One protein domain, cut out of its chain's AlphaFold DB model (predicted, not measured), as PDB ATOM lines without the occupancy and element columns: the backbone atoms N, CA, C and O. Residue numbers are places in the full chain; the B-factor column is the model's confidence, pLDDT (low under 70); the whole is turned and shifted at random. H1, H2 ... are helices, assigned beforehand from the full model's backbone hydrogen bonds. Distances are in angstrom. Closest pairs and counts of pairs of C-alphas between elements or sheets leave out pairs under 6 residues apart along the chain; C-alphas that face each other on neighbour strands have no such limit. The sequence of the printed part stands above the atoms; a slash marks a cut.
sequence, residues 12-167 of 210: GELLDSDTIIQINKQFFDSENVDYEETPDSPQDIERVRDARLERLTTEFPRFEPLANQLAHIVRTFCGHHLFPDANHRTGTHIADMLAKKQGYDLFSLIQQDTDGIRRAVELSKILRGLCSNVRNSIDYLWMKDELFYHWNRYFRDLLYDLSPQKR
ATOM      1  N   GLY A  12     350.276 270.406 240.169       80.56
ATOM      2  CA  GLY A  12     350.581 269.375 239.178       80.56
ATOM      3  C   GLY A  12     349.517 269.207 238.089       80.56
ATOM      4  O   GLY A  12     349.826 268.690 237.021       80.56
ATOM      5  N   GLU A  13     348.282 269.669 238.311       83.00
ATOM      6  CA  GLU A  13     347.266 269.738 237.246       83.00
ATOM      7  C   GLU A  13     347.514 270.909 236.287       83.00
ATOM      8  O   GLU A  13     347.057 270.879 235.144       83.00
ATOM      9  N   LEU A  14     348.204 271.955 236.752       81.94
ATOM     10  CA  LEU A  14     348.476 273.162 235.972       81.94
ATOM     11  C   LEU A  14     349.829 273.117 235.266       81.94
ATOM     12  O   LEU A  14     349.968 273.689 234.187       81.94
ATOM     13  N   LEU A  15     350.830 272.519 235.908       87.50
ATOM     14  CA  LEU A  15     352.232 272.650 235.539       87.50
ATOM     15  C   LEU A  15     352.989 271.349 235.794       87.50
ATOM     16  O   LEU A  15     352.809 270.693 236.819       87.50
ATOM     17  N   ASP A  16     353.928 271.051 234.904       88.25
ATOM     18  CA  ASP A  16     355.019 270.109 235.130       88.25
ATOM     19  C   ASP A  16     356.378 270.834 235.099       88.25
ATOM     20  O   ASP A  16     356.466 272.035 234.814       88.25
ATOM     21  N   SER A  17     357.457 270.110 235.412       87.25
ATOM     22  CA  SER A  17     358.824 270.652 235.414       87.25
ATOM     23  C   SER A  17     359.195 271.311 234.082       87.25
ATOM     24  O   SER A  17     359.857 272.349 234.067       87.25
ATOM     25  N   ASP A  18     358.744 270.735 232.968       87.06
ATOM     26  CA  ASP A  18     359.054 271.221 231.625       87.06
ATOM     27  C   ASP A  18     358.344 272.547 231.357       87.06
ATOM     28  O   ASP A  18     358.966 273.497 230.882       87.06
ATOM     29  N   THR A  19     357.078 272.660 231.752       89.69
ATOM     30  CA  THR A  19     356.299 273.894 231.646       89.69
ATOM     31  C   THR A  19     356.906 275.006 232.501       89.69
ATOM     32  O   THR A  19     357.032 276.136 232.032       89.69
ATOM     33  N   ILE A  20     357.364 274.698 233.720       90.69
ATOM     34  CA  ILE A  20     358.035 275.674 234.598       90.69
ATOM     35  C   ILE A  20     359.330 276.197 233.953       90.69
ATOM     36  O   ILE A  20     359.583 277.405 233.972       90.69
ATOM     37  N   ILE A  21     360.131 275.316 233.343       88.69
ATOM     38  CA  ILE A  21     361.344 275.703 232.604       88.69
ATOM     39  C   ILE A  21     360.994 276.608 231.416       88.69
ATOM     40  O   ILE A  21     361.653 277.625 231.209       88.69
ATOM     41  N   GLN A  22     359.951 276.273 230.649       88.38
ATOM     42  CA  GLN A  22     359.526 277.093 229.511       88.38
ATOM     43  C   GLN A  22     359.031 278.478 229.946       88.38
ATOM     44  O   GLN A  22     359.383 279.466 229.308       88.38
ATOM     45  N   ILE A  23     358.292 278.578 231.057       90.56
ATOM     46  CA  ILE A  23     357.891 279.871 231.639       90.56
ATOM     47  C   ILE A  23     359.126 280.709 231.988       90.56
ATOM     48  O   ILE A  23     359.163 281.896 231.685       90.56
ATOM     49  N   ASN A  24     360.150 280.118 232.613       90.44
ATOM     50  CA  ASN A  24     361.373 280.850 232.943       90.44
ATOM     51  C   ASN A  24     362.115 281.336 231.684       90.44
ATOM     52  O   ASN A  24     362.506 282.499 231.631       90.44
ATOM     53  N   LYS A  25     362.215 280.497 230.643       86.31
ATOM     54  CA  LYS A  25     362.864 280.843 229.364       86.31
ATOM     55  C   LYS A  25     362.239 282.055 228.660       86.31
ATOM     56  O   LYS A  25     362.970 282.857 228.087       86.31
ATOM     57  N   GLN A  26     360.923 282.250 228.764       86.06
ATOM     58  CA  GLN A  26     360.235 283.407 228.164       86.06
ATOM     59  C   GLN A  26     360.776 284.763 228.653       86.06
ATOM     60  O   GLN A  26     360.663 285.770 227.949       86.06
ATOM     61  N   PHE A  27     361.387 284.806 229.841       81.56
ATOM     62  CA  PHE A  27     361.987 286.024 230.389       81.56
ATOM     63  C   PHE A  27     363.381 286.346 229.835       81.56
ATOM     64  O   PHE A  27     363.889 287.424 230.130       81.56
ATOM     65  N   PHE A  28     363.967 285.456 229.030       69.12
ATOM     66  CA  PHE A  28     365.239 285.673 228.329       69.12
ATOM     67  C   PHE A  28     365.039 286.004 226.844       69.12
ATOM     68  O   PHE A  28     365.866 286.689 226.256       69.12
ATOM     69  N   ASP A  29     363.925 285.559 226.251       61.19
ATOM     70  CA  ASP A  29     363.595 285.804 224.837       61.19
ATOM     71  C   ASP A  29     362.860 287.139 224.600       61.19
ATOM     72  O   ASP A  29     362.639 287.542 223.457       61.19
ATOM     73  N   SER A  30     362.443 287.835 225.662       52.06
ATOM     74  CA  SER A  30     361.713 289.100 225.560       52.06
ATOM     75  C   SER A  30     362.629 290.304 225.792       52.06
ATOM     76  O   SER A  30     362.999 290.605 226.920       52.06
ATOM     77  N   GLU A  31     362.891 291.081 224.735       46.75
ATOM     78  CA  GLU A  31     363.532 292.416 224.781       46.75
ATOM     79  C   GLU A  31     362.745 293.468 225.612       46.75
ATOM     80  O   GLU A  31     363.060 294.651 225.574       46.75
ATOM     81  N   ASN A  32     361.689 293.079 226.341       42.00
ATOM     82  CA  ASN A  32     360.650 293.982 226.857       42.00
ATOM     83  C   ASN A  32     360.331 293.833 228.358       42.00
ATOM     84  O   ASN A  32     359.273 294.283 228.801       42.00
ATOM     85  N   VAL A  33     361.208 293.234 229.170       43.06
ATOM     86  CA  VAL A  33     361.057 293.278 230.639       43.06
ATOM     87  C   VAL A  33     362.268 293.974 231.249       43.06
ATOM     88  O   VAL A  33     363.217 293.353 231.719       43.06
ATOM     89  N   ASP A  34     362.207 295.296 231.176       40.22
ATOM     90  CA  ASP A  34     363.246 296.263 231.508       40.22
ATOM     91  C   ASP A  34     363.500 296.322 233.025       40.22
ATOM     92  O   ASP A  34     362.989 297.215 233.690       40.22
ATOM     93  N   TYR A  35     364.214 295.343 233.603       39.72
ATOM     94  CA  TYR A  35     364.798 295.503 234.948       39.72
ATOM     95  C   TYR A  35     366.131 294.787 235.224       39.72
ATOM     96  O   TYR A  35     366.772 295.164 236.204       39.72
ATOM     97  N   GLU A  36     366.604 293.815 234.433       41.53
ATOM     98  CA  GLU A  36     367.885 293.129 234.709       41.53
ATOM     99  C   GLU A  36     368.593 292.717 233.394       41.53
ATOM    100  O   GLU A  36     368.017 291.991 232.588       41.53
ATOM    101  N   GLU A  37     369.836 293.175 233.165       41.50
ATOM    102  CA  GLU A  37     370.744 292.618 232.140       41.50
ATOM    103  C   GLU A  37     371.422 291.358 232.702       41.50
ATOM    104  O   GLU A  37     371.940 291.395 233.823       41.50
ATOM    105  N   THR A  38     371.480 290.256 231.940       52.53
ATOM    106  CA  THR A  38     372.099 289.003 232.418       52.53
ATOM    107  C   THR A  38     373.157 288.396 231.490       52.53
ATOM    108  O   THR A  38     372.950 288.364 230.277       52.53
ATOM    109  N   PRO A  39     374.251 287.834 232.054       44.81
ATOM    110  CA  PRO A  39     375.316 287.138 231.322       44.81
ATOM    111  C   PRO A  39     375.116 285.614 231.127       44.81
ATOM    112  O   PRO A  39     375.993 284.977 230.544       44.81
ATOM    113  N   ASP A  40     374.017 285.011 231.603       52.09
ATOM    114  CA  ASP A  40     373.838 283.545 231.630       52.09
ATOM    115  C   ASP A  40     373.143 282.966 230.382       52.09
ATOM    116  O   ASP A  40     372.330 283.624 229.730       52.09
ATOM    117  N   SER A  41     373.458 281.705 230.042       54.19
ATOM    118  CA  SER A  41     372.988 281.047 228.815       54.19
ATOM    119  C   SER A  41     371.720 280.192 229.022       54.19
ATOM    120  O   SER A  41     371.574 279.542 230.061       54.19
ATOM    121  N   PRO A  42     370.833 280.054 228.012       54.69
ATOM    122  CA  PRO A  42     369.660 279.167 228.080       54.69
ATOM    123  C   PRO A  42     369.972 277.692 228.394       54.69
ATOM    124  O   PRO A  42     369.091 276.946 228.826       54.69
ATOM    125  N   GLN A  43     371.219 277.258 228.185       54.41
ATOM    126  CA  GLN A  43     371.683 275.893 228.453       54.41
ATOM    127  C   GLN A  43     371.840 275.611 229.957       54.41
ATOM    128  O   GLN A  43     371.724 274.458 230.378       54.41
ATOM    129  N   ASP A  44     372.058 276.639 230.782       56.97
ATOM    130  CA  ASP A  44     372.186 276.493 232.237       56.97
ATOM    131  C   ASP A  44     370.823 276.305 232.922       56.97
ATOM    132  O   ASP A  44     370.733 275.661 233.966       56.97
ATOM    133  N   ILE A  45     369.743 276.757 232.276       58.50
ATOM    134  CA  ILE A  45     368.351 276.579 232.719       58.50
ATOM    135  C   ILE A  45     367.902 275.118 232.552       58.50
ATOM    136  O   ILE A  45     367.198 274.576 233.401       58.50
ATOM    137  N   GLU A  46     368.330 274.431 231.489       54.50
ATOM    138  CA  GLU A  46     367.932 273.032 231.242       54.50
ATOM    139  C   GLU A  46     368.541 272.041 232.240       54.50
ATOM    140  O   GLU A  46     367.984 270.965 232.472       54.50
ATOM    141  N   ARG A  47     369.649 272.420 232.886       57.44
ATOM    142  CA  ARG A  47     370.310 271.627 233.934       57.44
ATOM    143  C   ARG A  47     369.573 271.662 235.279       57.44
ATOM    144  O   ARG A  47     369.911 270.887 236.165       57.44
ATOM    145  N   VAL A  48     368.551 272.513 235.418       61.62
ATOM    146  CA  VAL A  48     367.709 272.659 236.622       61.62
ATOM    147  C   VAL A  48     366.648 271.553 236.736       61.62
ATOM    148  O   VAL A  48     365.903 271.519 237.715       61.62
ATOM    149  N   ARG A  49     366.588 270.602 235.787       60.25
ATOM    150  CA  ARG A  49     365.809 269.355 235.920       60.25
ATOM    151  C   ARG A  49     366.349 268.509 237.085       60.25
ATOM    152  O   ARG A  49     367.096 267.556 236.904       60.25
ATOM    153  N   ASP A  50     365.974 268.908 238.286       69.31
ATOM    154  CA  ASP A  50     366.358 268.349 239.572       69.31
ATOM    155  C   ASP A  50     365.072 268.038 240.353       69.31
ATOM    156  O   ASP A  50     364.019 268.636 240.104       69.31
ATOM    157  N   ALA A  51     365.149 267.135 241.328       75.12
ATOM    158  CA  ALA A  51     364.027 266.654 242.140       75.12
ATOM    159  C   ALA A  51     363.214 267.789 242.798       75.12
ATOM    160  O   ALA A  51     362.065 267.598 243.189       75.12
ATOM    161  N   ARG A  52     363.794 268.994 242.905       77.75
ATOM    162  CA  ARG A  52     363.121 270.216 243.365       77.75
ATOM    163  C   ARG A  52     361.918 270.593 242.500       77.75
ATOM    164  O   ARG A  52     360.886 270.932 243.067       77.75
ATOM    165  N   LEU A  53     362.020 270.521 241.170       84.25
ATOM    166  CA  LEU A  53     360.906 270.877 240.279       84.25
ATOM    167  C   LEU A  53     359.770 269.846 240.338       84.25
ATOM    168  O   LEU A  53     358.601 270.215 240.295       84.25
ATOM    169  N   GLU A  54     360.097 268.566 240.518       84.19
ATOM    170  CA  GLU A  54     359.085 267.519 240.704       84.19
ATOM    171  C   GLU A  54     358.382 267.643 242.064       84.19
ATOM    172  O   GLU A  54     357.159 267.525 242.159       84.19
ATOM    173  N   ARG A  55     359.133 267.934 243.134       87.31
ATOM    174  CA  ARG A  55     358.556 268.161 244.470       87.31
ATOM    175  C   ARG A  55     357.733 269.449 244.544       87.31
ATOM    176  O   ARG A  55     356.749 269.492 245.276       87.31
ATOM    177  N   LEU A  56     358.069 270.472 243.754       87.62
ATOM    178  CA  LEU A  56     357.276 271.703 243.642       87.62
ATOM    179  C   LEU A  56     355.824 271.444 243.235       87.62
ATOM    180  O   LEU A  56     354.918 272.093 243.750       87.62
ATOM    181  N   THR A  57     355.595 270.525 242.303       86.06
ATOM    182  CA  THR A  57     354.246 270.233 241.810       86.06
ATOM    183  C   THR A  57     353.552 269.196 242.687       86.06
ATOM    184  O   THR A  57     352.387 269.373 243.033       86.06
ATOM    185  N   THR A  58     354.273 268.160 243.121       86.88
ATOM    186  CA  THR A  58     353.701 267.029 243.873       86.88
ATOM    187  C   THR A  58     353.455 267.307 245.358       86.88
ATOM    188  O   THR A  58     352.521 266.751 245.935       86.88
ATOM    189  N   GLU A  59     354.254 268.169 245.990       89.75
ATOM    190  CA  GLU A  59     354.146 268.485 247.425       89.75
ATOM    191  C   GLU A  59     353.486 269.841 247.690       89.75
ATOM    192  O   GLU A  59     353.500 270.329 248.821       89.75
ATOM    193  N   PHE A  60     352.918 270.467 246.658       90.44
ATOM    194  CA  PHE A  60     352.335 271.797 246.756       90.44
ATOM    195  C   PHE A  60     351.282 271.887 247.884       90.44
ATOM    196  O   PHE A  60     350.381 271.040 247.948       90.44
ATOM    197  N   PRO A  61     351.330 272.913 248.764       89.56
ATOM    198  CA  PRO A  61     350.392 273.084 249.878       89.56
ATOM    199  C   PRO A  61     348.983 273.521 249.422       89.56
ATOM    200  O   PRO A  61     348.495 274.606 249.740       89.56
ATOM    201  N   ARG A  62     348.282 272.626 248.717       87.00
ATOM    202  CA  ARG A  62     346.986 272.839 248.043       87.00
ATOM    203  C   ARG A  62     345.781 273.101 248.956       87.00
ATOM    204  O   ARG A  62     344.695 273.396 248.465       87.00
ATOM    205  N   PHE A  63     345.953 272.963 250.270       84.56
ATOM    206  CA  PHE A  63     344.896 273.159 251.275       84.56
ATOM    207  C   PHE A  63     345.025 274.478 252.046       84.56
ATOM    208  O   PHE A  63     344.271 274.727 252.986       84.56
ATOM    209  N   GLU A  64     345.991 275.322 251.687       86.19
ATOM    210  CA  GLU A  64     346.132 276.643 252.293       86.19
ATOM    211  C   GLU A  64     345.236 277.695 251.617       86.19
ATOM    212  O   GLU A  64     344.847 277.502 250.467       86.19
ATOM    213  N   PRO A  65     344.913 278.822 252.281       87.31
ATOM    214  CA  PRO A  65     344.240 279.953 251.633       87.31
ATOM    215  C   PRO A  65     345.013 280.460 250.408       87.31
ATOM    216  O   PRO A  65     346.245 280.417 250.414       87.31
ATOM    217  N   LEU A  66     344.324 281.018 249.404       88.31
ATOM    218  CA  LEU A  66     344.945 281.479 248.153       88.31
ATOM    219  C   LEU A  66     346.173 282.368 248.397       88.31
ATOM    220  O   LEU A  66     347.252 282.074 247.894       88.31
ATOM    221  N   ALA A  67     346.069 283.395 249.244       89.62
ATOM    222  CA  ALA A  67     347.203 284.277 249.535       89.62
ATOM    223  C   ALA A  67     348.431 283.540 250.111       89.62
ATOM    224  O   ALA A  67     349.569 283.953 249.892       89.62
ATOM    225  N   ASN A  68     348.226 282.441 250.843       92.62
ATOM    226  CA  ASN A  68     349.320 281.597 251.312       92.62
ATOM    227  C   ASN A  68     349.877 280.728 250.185       92.62
ATOM    228  O   ASN A  68     351.090 280.585 250.086       92.62
ATOM    229  N   GLN A  69     349.016 280.164 249.340       93.06
ATOM    230  CA  GLN A  69     349.440 279.383 248.180       93.06
ATOM    231  C   GLN A  69     350.314 280.226 247.233       93.06
ATOM    232  O   GLN A  69     351.405 279.800 246.857       93.06
ATOM    233  N   LEU A  70     349.894 281.459 246.929       94.81
ATOM    234  CA  LEU A  70     350.675 282.417 246.139       94.81
ATOM    235  C   LEU A  70     352.010 282.755 246.818       94.81
ATOM    236  O   LEU A  70     353.056 282.778 246.168       94.81
ATOM    237  N   ALA A  71     351.989 282.980 248.136       94.56
ATOM    238  CA  ALA A  71     353.193 283.276 248.905       94.56
ATOM    239  C   ALA A  71     354.193 282.121 248.893       94.56
ATOM    240  O   ALA A  71     355.380 282.362 248.692       94.56
ATOM    241  N   HIS A  72     353.715 280.885 249.059       94.25
ATOM    242  CA  HIS A  72     354.521 279.672 248.950       94.25
ATOM    243  C   HIS A  72     355.215 279.600 247.598       94.25
ATOM    244  O   HIS A  72     356.433 279.483 247.570       94.25
ATOM    245  N   ILE A  73     354.480 279.764 246.493       94.62
ATOM    246  CA  ILE A  73     355.070 279.759 245.147       94.62
ATOM    247  C   ILE A  73     356.204 280.778 245.046       94.62
ATOM    248  O   ILE A  73     357.348 280.402 244.786       94.62
ATOM    249  N   VAL A  74     355.920 282.064 245.270       95.44
ATOM    250  CA  VAL A  74     356.935 283.097 245.028       95.44
ATOM    251  C   VAL A  74     358.119 282.930 245.969       95.44
ATOM    252  O   VAL A  74     359.263 283.011 245.519       95.44
ATOM    253  N   ARG A  75     357.869 282.628 247.250       93.56
ATOM    254  CA  ARG A  75     358.913 282.345 248.238       93.56
ATOM    255  C   ARG A  75     359.809 281.198 247.791       93.56
ATOM    256  O   ARG A  75     361.023 281.324 247.922       93.56
ATOM    257  N   THR A  76     359.259 280.117 247.244       91.94
ATOM    258  CA  THR A  76     360.070 278.977 246.809       91.94
ATOM    259  C   THR A  76     360.995 279.353 245.661       91.94
ATOM    260  O   THR A  76     362.196 279.106 245.755       91.94
ATOM    261  N   PHE A  77     360.484 280.025 244.624       92.12
ATOM    262  CA  PHE A  77     361.320 280.456 243.498       92.12
ATOM    263  C   PHE A  77     362.394 281.456 243.936       92.12
ATOM    264  O   PHE A  77     363.578 281.245 243.673       92.12
ATOM    265  N   CYS A  78     362.021 282.527 244.645       89.75
ATOM    266  CA  CYS A  78     362.996 283.551 245.019       89.75
ATOM    267  C   CYS A  78     363.948 283.108 246.140       89.75
ATOM    268  O   CYS A  78     365.095 283.551 246.154       89.75
ATOM    269  N   GLY A  79     363.510 282.233 247.047       88.69
ATOM    270  CA  GLY A  79     364.296 281.734 248.176       88.69
ATOM    271  C   GLY A  79     365.293 280.645 247.787       88.69
ATOM    272  O   GLY A  79     366.456 280.727 248.183       88.69
ATOM    273  N   HIS A  80     364.863 279.662 246.990       86.94
ATOM    274  CA  HIS A  80     365.730 278.568 246.537       86.94
ATOM    275  C   HIS A  80     366.524 278.900 245.277       86.94
ATOM    276  O   HIS A  80     367.465 278.171 244.973       86.94
ATOM    277  N   HIS A  81     366.167 279.980 244.573       86.50
ATOM    278  CA  HIS A  81     366.840 280.410 243.348       86.50
ATOM    279  C   HIS A  81     366.985 279.238 242.370       86.50
ATOM    280  O   HIS A  81     368.084 278.819 242.014       86.50
ATOM    281  N   LEU A  82     365.843 278.635 242.034       84.69
ATOM    282  CA  LEU A  82     365.789 277.423 241.220       84.69
ATOM    283  C   LEU A  82     366.480 277.640 239.873       84.69
ATOM    284  O   LEU A  82     367.158 276.742 239.392       84.69
ATOM    285  N   PHE A  83     366.376 278.847 239.328       86.19
ATOM    286  CA  PHE A  83     367.035 279.256 238.096       86.19
ATOM    287  C   PHE A  83     368.208 280.215 238.354       86.19
ATOM    288  O   PHE A  83     368.249 280.869 239.404       86.19
ATOM    289  N   PRO A  84     369.145 280.353 237.399       81.12
ATOM    290  CA  PRO A  84     370.173 281.393 237.451       81.12
ATOM    291  C   PRO A  84     369.565 282.800 237.553       81.12
ATOM    292  O   PRO A  84     369.976 283.583 238.409       81.12
ATOM    293  N   ASP A  85     368.500 283.065 236.788       82.31
ATOM    294  CA  ASP A  85     367.788 284.344 236.780       82.31
ATOM    295  C   ASP A  85     366.254 284.185 236.622       82.31
ATOM    296  O   ASP A  85     365.719 283.084 236.468       82.31
ATOM    297  N   ALA A  86     365.529 285.299 236.739       88.88
ATOM    298  CA  ALA A  86     364.093 285.450 236.564       88.88
ATOM    299  C   ALA A  86     363.241 284.682 237.587       88.88
ATOM    300  O   ALA A  86     362.041 284.521 237.400       88.88
ATOM    301  N   ASN A  87     363.811 284.280 238.726       91.56
ATOM    302  CA  ASN A  87     363.095 283.532 239.764       91.56
ATOM    303  C   ASN A  87     361.846 284.255 240.288       91.56
ATOM    304  O   ASN A  87     360.780 283.653 240.387       91.56
ATOM    305  N   HIS A  88     361.949 285.550 240.604       93.69
ATOM    306  CA  HIS A  88     360.790 286.341 241.027       93.69
ATOM    307  C   HIS A  88     359.729 286.409 239.931       93.69
ATOM    308  O   HIS A  88     358.561 286.162 240.210       93.69
ATOM    309  N   ARG A  89     360.142 286.668 238.684       93.88
ATOM    310  CA  ARG A  89     359.252 286.743 237.516       93.88
ATOM    311  C   ARG A  89     358.526 285.415 237.282       93.88
ATOM    312  O   ARG A  89     357.303 285.401 237.176       93.88
ATOM    313  N   THR A  90     359.249 284.296 237.305       94.38
ATOM    314  CA  THR A  90     358.684 282.947 237.189       94.38
ATOM    315  C   THR A  90     357.723 282.630 238.329       94.38
ATOM    316  O   THR A  90     356.600 282.206 238.072       94.38
ATOM    317  N   GLY A  91     358.116 282.889 239.579       95.12
ATOM    318  CA  GLY A  91     357.247 282.666 240.733       95.12
ATOM    319  C   GLY A  91     355.960 283.486 240.656       95.12
ATOM    320  O   GLY A  91     354.873 282.952 240.854       95.12
ATOM    321  N   THR A  92     356.053 284.775 240.324       95.38
ATOM    322  CA  THR A  92     354.884 285.653 240.195       95.38
ATOM    323  C   THR A  92     353.988 285.255 239.018       95.38
ATOM    324  O   THR A  92     352.769 285.320 239.148       95.38
ATOM    325  N   HIS A  93     354.555 284.785 237.903       95.00
ATOM    326  CA  HIS A  93     353.778 284.267 236.775       95.00
ATOM    327  C   HIS A  93     352.997 283.003 237.145       95.00
ATOM    328  O   HIS A  93     351.803 282.906 236.880       95.00
ATOM    329  N   ILE A  94     353.638 282.056 237.832       95.00
ATOM    330  CA  ILE A  94     352.967 280.840 238.313       95.00
ATOM    331  C   ILE A  94     351.892 281.182 239.354       95.00
ATOM    332  O   ILE A  94     350.810 280.596 239.344       95.00
ATOM    333  N   ALA A  95     352.149 282.167 240.219       94.75
ATOM    334  CA  ALA A  95     351.153 282.681 241.153       94.75
ATOM    335  C   ALA A  95     349.927 283.255 240.412       94.75
ATOM    336  O   ALA A  95     348.793 282.982 240.798       94.75
ATOM    337  N   ASP A  96     350.120 283.983 239.311       94.00
ATOM    338  CA  ASP A  96     349.013 284.485 238.487       94.00
ATOM    339  C   ASP A  96     348.215 283.357 237.819       94.00
ATOM    340  O   ASP A  96     346.987 283.371 237.869       94.00
ATOM    341  N   MET A  97     348.881 282.326 237.287       92.25
ATOM    342  CA  MET A  97     348.198 281.138 236.755       92.25
ATOM    343  C   MET A  97     347.312 280.464 237.814       92.25
ATOM    344  O   MET A  97     346.163 280.106 237.539       92.25
ATOM    345  N   LEU A  98     347.827 280.332 239.039       91.56
ATOM    346  CA  LEU A  98     347.092 279.772 240.169       91.56
ATOM    347  C   LEU A  98     345.887 280.641 240.560       91.56
ATOM    348  O   LEU A  98     344.782 280.125 240.744       91.56
ATOM    349  N   ALA A  99     346.085 281.956 240.656       90.25
ATOM    350  CA  ALA A  99     345.038 282.918 240.982       90.25
ATOM    351  C   ALA A  99     343.919 282.919 239.924       90.25
ATOM    352  O   ALA A  99     342.736 282.873 240.277       90.25
ATOM    353  N   LYS A 100     344.277 282.856 238.635       89.88
ATOM    354  CA  LYS A 100     343.331 282.790 237.509       89.88
ATOM    355  C   LYS A 100     342.430 281.568 237.570       89.88
ATOM    356  O   LYS A 100     341.230 281.691 237.325       89.88
ATOM    357  N   LYS A 101     342.958 280.407 237.971       87.75
ATOM    358  CA  LYS A 101     342.150 279.189 238.170       87.75
ATOM    359  C   LYS A 101     341.076 279.383 239.248       87.75
ATOM    360  O   LYS A 101     340.024 278.753 239.184       87.75
ATOM    361  N   GLN A 102     341.311 280.281 240.202       83.75
ATOM    362  CA  GLN A 102     340.372 280.632 241.271       83.75
ATOM    363  C   GLN A 102     339.537 281.889 240.962       83.75
ATOM    364  O   GLN A 102     338.817 282.371 241.830       83.75
ATOM    365  N   GLY A 103     339.595 282.403 239.729       87.31
ATOM    366  CA  GLY A 103     338.789 283.541 239.280       87.31
ATOM    367  C   GLY A 103     339.385 284.919 239.581       87.31
ATOM    368  O   GLY A 103     338.673 285.913 239.454       87.31
ATOM    369  N   TYR A 104     340.666 284.997 239.954       86.38
ATOM    370  CA  TYR A 104     341.369 286.257 240.206       86.38
ATOM    371  C   TYR A 104     342.325 286.603 239.059       86.38
ATOM    372  O   TYR A 104     343.109 285.764 238.624       86.38
ATOM    373  N   ASP A 105     342.311 287.855 238.603       88.69
ATOM    374  CA  ASP A 105     343.280 288.375 237.630       88.69
ATOM    375  C   ASP A 105     344.420 289.103 238.354       88.69
ATOM    376  O   ASP A 105     344.385 290.319 238.568       88.69
ATOM    377  N   LEU A 106     345.409 288.330 238.805       89.62
ATOM    378  CA  LEU A 106     346.494 288.831 239.642       89.62
ATOM    379  C   LEU A 106     347.385 289.816 238.879       89.62
ATOM    380  O   LEU A 106     347.765 290.841 239.436       89.62
ATOM    381  N   PHE A 107     347.697 289.548 237.612       90.25
ATOM    382  CA  PHE A 107     348.509 290.446 236.790       90.25
ATOM    383  C   PHE A 107     347.869 291.814 236.583       90.25
ATOM    384  O   PHE A 107     348.578 292.811 236.698       90.25
ATOM    385  N   SER A 108     346.557 291.893 236.358       86.88
ATOM    386  CA  SER A 108     345.880 293.194 236.294       86.88
ATOM    387  C   SER A 108     346.003 293.968 237.609       86.88
ATOM    388  O   SER A 108     346.263 295.169 237.587       86.88
ATOM    389  N   LEU A 109     345.889 293.293 238.761       84.81
ATOM    390  CA  LEU A 109     346.099 293.925 240.069       84.81
ATOM    391  C   LEU A 109     347.551 294.401 240.242       84.81
ATOM    392  O   LEU A 109     347.788 295.517 240.696       84.81
ATOM    393  N   ILE A 110     348.529 293.591 239.829       86.00
ATOM    394  CA  ILE A 110     349.953 293.955 239.863       86.00
ATOM    395  C   ILE A 110     350.239 295.162 238.961       86.00
ATOM    396  O   ILE A 110     350.989 296.053 239.350       86.00
ATOM    397  N   GLN A 111     349.641 295.225 237.770       85.69
ATOM    398  CA  GLN A 111     349.800 296.354 236.847       85.69
ATOM    399  C   GLN A 111     349.192 297.653 237.390       85.69
ATOM    400  O   GLN A 111     349.646 298.736 237.029       85.69
ATOM    401  N   GLN A 112     348.190 297.562 238.266       82.75
ATOM    402  CA  GLN A 112     347.640 298.724 238.964       82.75
ATOM    403  C   GLN A 112     348.552 299.217 240.103       82.75
ATOM    404  O   GLN A 112     348.491 300.396 240.446       82.75
ATOM    405  N   ASP A 113     349.420 298.358 240.655       80.69
ATOM    406  CA  ASP A 113     350.386 298.684 241.719       80.69
ATOM    407  C   ASP A 113     351.821 298.255 241.348       80.69
ATOM    408  O   ASP A 113     352.486 297.477 242.045       80.69
ATOM    409  N   THR A 114     352.324 298.782 240.227       80.19
ATOM    410  CA  THR A 114     353.681 298.489 239.721       80.19
ATOM    411  C   THR A 114     354.776 298.861 240.726       80.19
ATOM    412  O   THR A 114     355.779 298.158 240.874       80.19
ATOM    413  N   ASP A 115     354.573 299.938 241.482       77.81
ATOM    414  CA  ASP A 115     355.472 300.337 242.560       77.81
ATOM    415  C   ASP A 115     355.421 299.375 243.758       77.81
ATOM    416  O   ASP A 115     356.445 299.140 244.409       77.81
ATOM    417  N   GLY A 116     354.254 298.808 244.070       80.50
ATOM    418  CA  GLY A 116     354.083 297.798 245.109       80.50
ATOM    419  C   GLY A 116     354.851 296.524 244.818       80.50
ATOM    420  O   GLY A 116     355.633 296.092 245.671       80.50
ATOM    421  N   ILE A 117     354.706 295.966 243.612       87.06
ATOM    422  CA  ILE A 117     355.467 294.772 243.224       87.06
ATOM    423  C   ILE A 117     356.972 295.049 243.211       87.06
ATOM    424  O   ILE A 117     357.737 294.235 243.727       87.06
ATOM    425  N   ARG A 118     357.412 296.219 242.725       81.56
ATOM    426  CA  ARG A 118     358.833 296.601 242.736       81.56
ATOM    427  C   ARG A 118     359.391 296.613 244.159       81.56
ATOM    428  O   ARG A 118     360.406 295.975 244.430       81.56
ATOM    429  N   ARG A 119     358.696 297.260 245.103       84.94
ATOM    430  CA  ARG A 119     359.087 297.254 246.527       84.94
ATOM    431  C   ARG A 119     359.097 295.845 247.119       84.94
ATOM    432  O   ARG A 119     359.992 295.523 247.899       84.94
ATOM    433  N   ALA A 120     358.115 295.016 246.773       87.62
ATOM    434  CA  ALA A 120     358.042 293.644 247.258       87.62
ATOM    435  C   ALA A 120     359.219 292.796 246.751       87.62
ATOM    436  O   ALA A 120     359.805 292.041 247.528       87.62
ATOM    437  N   VAL A 121     359.614 292.946 245.486       90.69
ATOM    438  CA  VAL A 121     360.781 292.260 244.912       90.69
ATOM    439  C   VAL A 121     362.074 292.704 245.596       90.69
ATOM    440  O   VAL A 121     362.842 291.851 246.042       90.69
ATOM    441  N   GLU A 122     362.293 294.009 245.763       86.44
ATOM    442  CA  GLU A 122     363.514 294.526 246.396       86.44
ATOM    443  C   GLU A 122     363.642 294.092 247.864       86.44
ATOM    444  O   GLU A 122     364.691 293.599 248.286       86.44
ATOM    445  N   LEU A 123     362.555 294.151 248.642       86.25
ATOM    446  CA  LEU A 123     362.569 293.648 250.018       86.25
ATOM    447  C   LEU A 123     362.794 292.128 250.070       86.25
ATOM    448  O   LEU A 123     363.530 291.639 250.924       86.25
ATOM    449  N   SER A 124     362.227 291.379 249.125       91.62
ATOM    450  CA  SER A 124     362.458 289.939 248.991       91.62
ATOM    451  C   SER A 124     363.937 289.613 248.726       91.62
ATOM    452  O   SER A 124     364.480 288.694 249.345       91.62
ATOM    453  N   LYS A 125     364.635 290.401 247.892       87.25
ATOM    454  CA  LYS A 125     366.087 290.265 247.660       87.25
ATOM    455  C   LYS A 125     366.890 290.468 248.955       87.25
ATOM    456  O   LYS A 125     367.794 289.674 249.235       87.25
ATOM    457  N   ILE A 126     366.530 291.469 249.767       87.25
ATOM    458  CA  ILE A 126     367.160 291.743 251.072       87.25
ATOM    459  C   ILE A 126     366.901 290.597 252.058       87.25
ATOM    460  O   ILE A 126     367.849 290.033 252.607       87.25
ATOM    461  N   LEU A 127     365.635 290.208 252.250       85.50
ATOM    462  CA  LEU A 127     365.238 289.132 253.166       85.50
ATOM    463  C   LEU A 127     365.915 287.812 252.805       85.50
ATOM    464  O   LEU A 127     366.456 287.130 253.670       85.50
ATOM    465  N   ARG A 128     365.982 287.483 251.513       83.75
ATOM    466  CA  ARG A 128     366.726 286.320 251.027       83.75
ATOM    467  C   ARG A 128     368.199 286.377 251.436       83.75
ATOM    468  O   ARG A 128     368.772 285.341 251.778       83.75
ATOM    469  N   GLY A 129     368.827 287.553 251.368       81.56
ATOM    470  CA  GLY A 129     370.198 287.802 251.828       81.56
ATOM    471  C   GLY A 129     370.395 287.490 253.313       81.56
ATOM    472  O   GLY A 129     371.370 286.835 253.667       81.56
ATOM    473  N   LEU A 130     369.436 287.890 254.148       78.50
ATOM    474  CA  LEU A 130     369.475 287.718 255.604       78.50
ATOM    475  C   LEU A 130     369.086 286.300 256.066       78.50
ATOM    476  O   LEU A 130     369.588 285.820 257.078       78.50
ATOM    477  N   CYS A 131     368.224 285.603 255.321       67.31
ATOM    478  CA  CYS A 131     367.697 284.274 255.661       67.31
ATOM    479  C   CYS A 131     368.454 283.112 254.976       67.31
ATOM    480  O   CYS A 131     367.895 282.035 254.762       67.31
ATOM    481  N   SER A 132     369.727 283.300 254.606       55.16
ATOM    482  CA  SER A 132     370.490 282.442 253.677       55.16
ATOM    483  C   SER A 132     370.678 280.967 254.066       55.16
ATOM    484  O   SER A 132     371.103 280.174 253.228       55.16
ATOM    485  N   ASN A 133     370.348 280.563 255.292       54.94
ATOM    486  CA  ASN A 133     370.651 279.222 255.806       54.94
ATOM    487  C   ASN A 133     369.676 278.127 255.324       54.94
ATOM    488  O   ASN A 133     369.917 276.947 255.554       54.94
ATOM    489  N   VAL A 134     368.596 278.502 254.632       56.88
ATOM    490  CA  VAL A 134     367.524 277.592 254.177       56.88
ATOM    491  C   VAL A 134     367.655 277.224 252.685       56.88
ATOM    492  O   VAL A 134     366.992 276.312 252.197       56.88
ATOM    493  N   ARG A 135     368.550 277.898 251.945       59.94
ATOM    494  CA  ARG A 135     368.539 277.982 250.468       59.94
ATOM    495  C   ARG A 135     368.676 276.652 249.716       59.94
ATOM    496  O   ARG A 135     368.098 276.513 248.642       59.94
ATOM    497  N   ASN A 136     369.386 275.667 250.266       64.00
ATOM    498  CA  ASN A 136     369.792 274.486 249.491       64.00
ATOM    499  C   ASN A 136     369.098 273.182 249.892       64.00
ATOM    500  O   ASN A 136     369.286 272.179 249.210       64.00
ATOM    501  N   SER A 137     368.314 273.169 250.973       75.19
ATOM    502  CA  SER A 137     367.583 271.956 251.333       75.19
ATOM    503  C   SER A 137     366.200 271.961 250.700       75.19
ATOM    504  O   SER A 137     365.372 272.839 250.944       75.19
ATOM    505  N   ILE A 138     365.961 270.925 249.909       75.44
ATOM    506  CA  ILE A 138     364.676 270.594 249.304       75.44
ATOM    507  C   ILE A 138     363.578 270.324 250.348       75.44
ATOM    508  O   ILE A 138     362.396 270.443 250.049       75.44
ATOM    509  N   ASP A 139     363.943 270.044 251.598       80.00
ATOM    510  CA  ASP A 139     362.974 269.820 252.678       80.00
ATOM    511  C   ASP A 139     362.315 271.116 253.162       80.00
ATOM    512  O   ASP A 139     361.361 271.087 253.938       80.00
ATOM    513  N   TYR A 140     362.803 272.262 252.688       83.94
ATOM    514  CA  TYR A 140     362.302 273.574 253.066       83.94
ATOM    515  C   TYR A 140     361.556 274.295 251.949       83.94
ATOM    516  O   TYR A 140     361.333 275.496 252.098       83.94
ATOM    517  N   LEU A 141     361.141 273.605 250.875       87.56
ATOM    518  CA  LEU A 141     360.399 274.218 249.760       87.56
ATOM    519  C   LEU A 141     359.216 275.062 250.266       87.56
ATOM    520  O   LEU A 141     359.104 276.231 249.915       87.56
ATOM    521  N   TRP A 142     358.418 274.532 251.195       89.88
ATOM    522  CA  TRP A 142     357.186 275.172 251.686       89.88
ATOM    523  C   TRP A 142     357.306 275.771 253.092       89.88
ATOM    524  O   TRP A 142     356.333 275.829 253.848       89.88
ATOM    525  N   MET A 143     358.514 276.177 253.494       87.69
ATOM    526  CA  MET A 143     358.727 276.789 254.806       87.69
ATOM    527  C   MET A 143     358.033 278.155 254.908       87.69
ATOM    528  O   MET A 143     358.129 278.991 254.013       87.69
ATOM    529  N   LYS A 144     357.404 278.404 256.062       90.00
ATOM    530  CA  LYS A 144     356.839 279.707 256.439       90.00
ATOM    531  C   LYS A 144     357.859 280.548 257.203       90.00
ATOM    532  O   LYS A 144     357.766 280.695 258.417       90.00
ATOM    533  N   ASP A 145     358.864 281.036 256.488       87.25
ATOM    534  CA  ASP A 145     359.876 281.964 256.999       87.25
ATOM    535  C   ASP A 145     359.488 283.433 256.745       87.25
ATOM    536  O   ASP A 145     358.393 283.743 256.271       87.25
ATOM    537  N   GLU A 146     360.387 284.368 257.057       88.12
ATOM    538  CA  GLU A 146     360.146 285.798 256.819       88.12
ATOM    539  C   GLU A 146     359.907 286.125 255.342       88.12
ATOM    540  O   GLU A 146     359.129 287.024 255.018       88.12
ATOM    541  N   LEU A 147     360.513 285.359 254.429       90.19
ATOM    542  CA  LEU A 147     360.279 285.508 252.998       90.19
ATOM    543  C   LEU A 147     358.845 285.098 252.638       90.19
ATOM    544  O   LEU A 147     358.183 285.798 251.872       90.19
ATOM    545  N   PHE A 148     358.326 284.022 253.237       92.75
ATOM    546  CA  PHE A 148     356.925 283.624 253.086       92.75
ATOM    547  C   PHE A 148     355.980 284.699 253.626       92.75
ATOM    548  O   PHE A 148     355.048 285.099 252.929       92.75
ATOM    549  N   TYR A 149     356.207 285.198 254.844       91.81
ATOM    550  CA  TYR A 149     355.317 286.193 255.453       91.81
ATOM    551  C   TYR A 149     355.319 287.528 254.707       91.81
ATOM    552  O   TYR A 149     354.280 288.189 254.634       91.81
ATOM    553  N   HIS A 150     356.455 287.900 254.120       92.44
ATOM    554  CA  HIS A 150     356.568 289.048 253.226       92.44
ATOM    555  C   HIS A 150     355.659 288.908 251.998       92.44
ATOM    556  O   HIS A 150     354.793 289.755 251.772       92.44
ATOM    557  N   TRP A 151     355.781 287.805 251.254       95.00
ATOM    558  CA  TRP A 151     354.932 287.558 250.082       95.00
ATOM    559  C   TRP A 151     353.464 287.358 250.447       95.00
ATOM    560  O   TRP A 151     352.582 287.828 249.732       95.00
ATOM    561  N   ASN A 152     353.178 286.727 251.586       93.31
ATOM    562  CA  ASN A 152     351.814 286.575 252.074       93.31
ATOM    563  C   ASN A 152     351.153 287.924 252.328       93.31
ATOM    564  O   ASN A 152     350.015 288.124 251.912       93.31
ATOM    565  N   ARG A 153     351.859 288.860 252.971       87.25
ATOM    566  CA  ARG A 153     351.336 290.212 253.180       87.25
ATOM    567  C   ARG A 153     351.066 290.901 251.853       87.25
ATOM    568  O   ARG A 153     349.963 291.394 251.665       87.25
ATOM    569  N   TYR A 154     352.032 290.862 250.937       89.50
ATOM    570  CA  TYR A 154     351.874 291.444 249.609       89.50
ATOM    571  C   TYR A 154     350.611 290.925 248.903       89.50
ATOM    572  O   TYR A 154     349.768 291.714 248.486       89.50
ATOM    573  N   PHE A 155     350.419 289.603 248.839       90.69
ATOM    574  CA  PHE A 155     349.246 289.026 248.179       90.69
ATOM    575  C   PHE A 155     347.940 289.270 248.925       90.69
ATOM    576  O   PHE A 155     346.913 289.456 248.283       90.69
ATOM    577  N   ARG A 156     347.947 289.301 250.260       87.69
ATOM    578  CA  ARG A 156     346.756 289.676 251.032       87.69
ATOM    579  C   ARG A 156     346.353 291.120 250.769       87.69
ATOM    580  O   ARG A 156     345.168 291.380 250.587       87.69
ATOM    581  N   ASP A 157     347.319 292.031 250.745       83.75
ATOM    582  CA  ASP A 157     347.056 293.442 250.483       83.75
ATOM    583  C   ASP A 157     346.522 293.646 249.064       83.75
ATOM    584  O   ASP A 157     345.581 294.412 248.872       83.75
ATOM    585  N   LEU A 158     347.064 292.900 248.099       83.88
ATOM    586  CA  LEU A 158     346.656 292.951 246.701       83.88
ATOM    587  C   LEU A 158     345.269 292.328 246.454       83.88
ATOM    588  O   LEU A 158     344.438 292.935 245.788       83.88
ATOM    589  N   LEU A 159     345.003 291.132 246.992       83.50
ATOM    590  CA  LEU A 159     343.748 290.397 246.769       83.50
ATOM    591  C   LEU A 159     342.563 290.986 247.535       83.50
ATOM    592  O   LEU A 159     341.433 290.947 247.052       83.50
ATOM    593  N   TYR A 160     342.806 291.494 248.743       78.50
ATOM    594  CA  TYR A 160     341.754 291.990 249.633       78.50
ATOM    595  C   TYR A 160     341.721 293.517 249.715       78.50
ATOM    596  O   TYR A 160     341.063 294.063 250.600       78.50
ATOM    597  N   ASP A 161     342.415 294.191 248.792       65.75
ATOM    598  CA  ASP A 161     342.426 295.646 248.640       65.75
ATOM    599  C   ASP A 161     342.813 296.395 249.928       65.75
ATOM    600  O   ASP A 161     342.276 297.447 250.271       65.75
ATOM    601  N   LEU A 162     343.781 295.846 250.664       60.72
ATOM    602  CA  LEU A 162     344.325 296.471 251.870       60.72
ATOM    603  C   LEU A 162     345.515 297.378 251.522       60.72
ATOM    604  O   LEU A 162     346.412 297.535 252.347       60.72
ATOM    605  N   SER A 163     345.590 297.958 250.320       52.91
ATOM    606  CA  SER A 163     346.776 298.718 249.904       52.91
ATOM    607  C   SER A 163     347.023 299.944 250.808       52.91
ATOM    608  O   SER A 163     346.071 300.579 251.273       52.91
ATOM    609  N   PRO A 164     348.288 300.335 251.069       46.75
ATOM    610  CA  PRO A 164     348.603 301.476 251.930       46.75
ATOM    611  C   PRO A 164     347.956 302.794 251.485       46.75
ATOM    612  O   PRO A 164     347.613 303.608 252.332       46.75
ATOM    613  N   GLN A 165     347.742 302.989 250.178       44.69
ATOM    614  CA  GLN A 165     347.103 304.186 249.608       44.69
ATOM    615  C   GLN A 165     345.631 304.332 250.030       44.69
ATOM    616  O   GLN A 165     345.129 305.448 250.094       44.69
ATOM    617  N   LYS A 166     344.958 303.228 250.383       45.53
ATOM    618  CA  LYS A 166     343.593 303.220 250.939       45.53
ATOM    619  C   LYS A 166     343.552 303.210 252.472       45.53
ATOM    620  O   LYS A 166     342.476 303.276 253.056       45.53
ATOM    621  N   ARG A 167     344.717 303.160 253.131       45.84
ATOM    622  CA  ARG A 167     344.877 303.310 254.593       45.84
ATOM    623  C   ARG A 167     345.201 304.745 255.004       45.84
ATOM    624  O   ARG A 167     345.456 305.010 256.178       45.84
TER     625      ARG A 167
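This is residues 12 to 167 of the 210 residues of the protein "Prophage maintenance system killer protein" of Halobacterium salinarum (UniProt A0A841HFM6). A hairpin of two helices, H4 and H5, makes the core. A second helical hairpin, H7 and H8, packs on H4, short H6 packs on H5 and H8, and on the far side of H5 from H4, H1 crosses the first part of H5, with H2 and H3 packed on H1. The printed part has 156 residues with eight named helices, H1 to H8 in chain order, and no named strand; its class is all helix, and 94 residues are in these helices. It is compact, with a radius of gyration of the C-alphas of 14.9 A and spans of 46 by 36 by 33 A. Helix packing is mostly crossed.

The longest helix, H7, residues 114 to 130, forms a helical hairpin with H8, residues 146 to 159, at a shallow tilt of 12 degrees; their closest C-alphas, of Leu 127 and Leu 147, are 6.1 A apart. H8 touches H4, residues 66 to 80, closest at the C-alphas of Ala 71 and Trp 151, 4.8 A, at a steep tilt of 40 degrees, opposite ways. H4 and H5, residues 87 to 101, form the other helical hairpin, at 21 degrees, with the C-alphas of Val 74 and Gly 91 closest at 4.3 A. H6, residues 106 to 112, touches H5, closest at the C-alphas of Asp 96 and Leu 106, 5.2 A, and is about perpendicular to H8, at 76 degrees. H1, residues 17 to 29, touches H5 at a steep tilt of 60 degrees, with the C-alphas of Asn 24 and Thr 90 closest at 5.4 A. H1 also touches H2, residues 42 to 46, closest at the C-alphas of Ile 21 and Ile 45, 7.1 A. With residues 17 to 20 alone H1 touches H3, residues 51 to 58, where the C-alphas of Ser 17 and Leu 53 are closest at 5.3 A. Every O i to N i+4 pair is within hydrogen-bond range in H4, H5, H6, H7 and H8; H1 has 7 of 9, H3 3 of 4, and H2 0 of 1, with 0 of 2 O i to N i+3 pairs.

H7 is 24.9 A long, from C-alpha 114 at (353.681, 298.489, 239.721) to C-alpha 130. H5 measures 21.4 A, H4 21.0 A, H8 19.8 A and H1 19.1 A. H1 begins at C-alpha 17, (358.824, 270.652, 235.414), and H8 ends at C-alpha 159, (343.748, 290.397, 246.769).

The farthest C-alphas, of Gln 43 and Arg 167, are 46.4 A apart. The printed part has no cut. The links H1 to H2 and H7 to H8 are long. The mean pLDDT of the printed part is 79.8; residues 28 to 50, 131 to 136 and 161 to 167 are under 70.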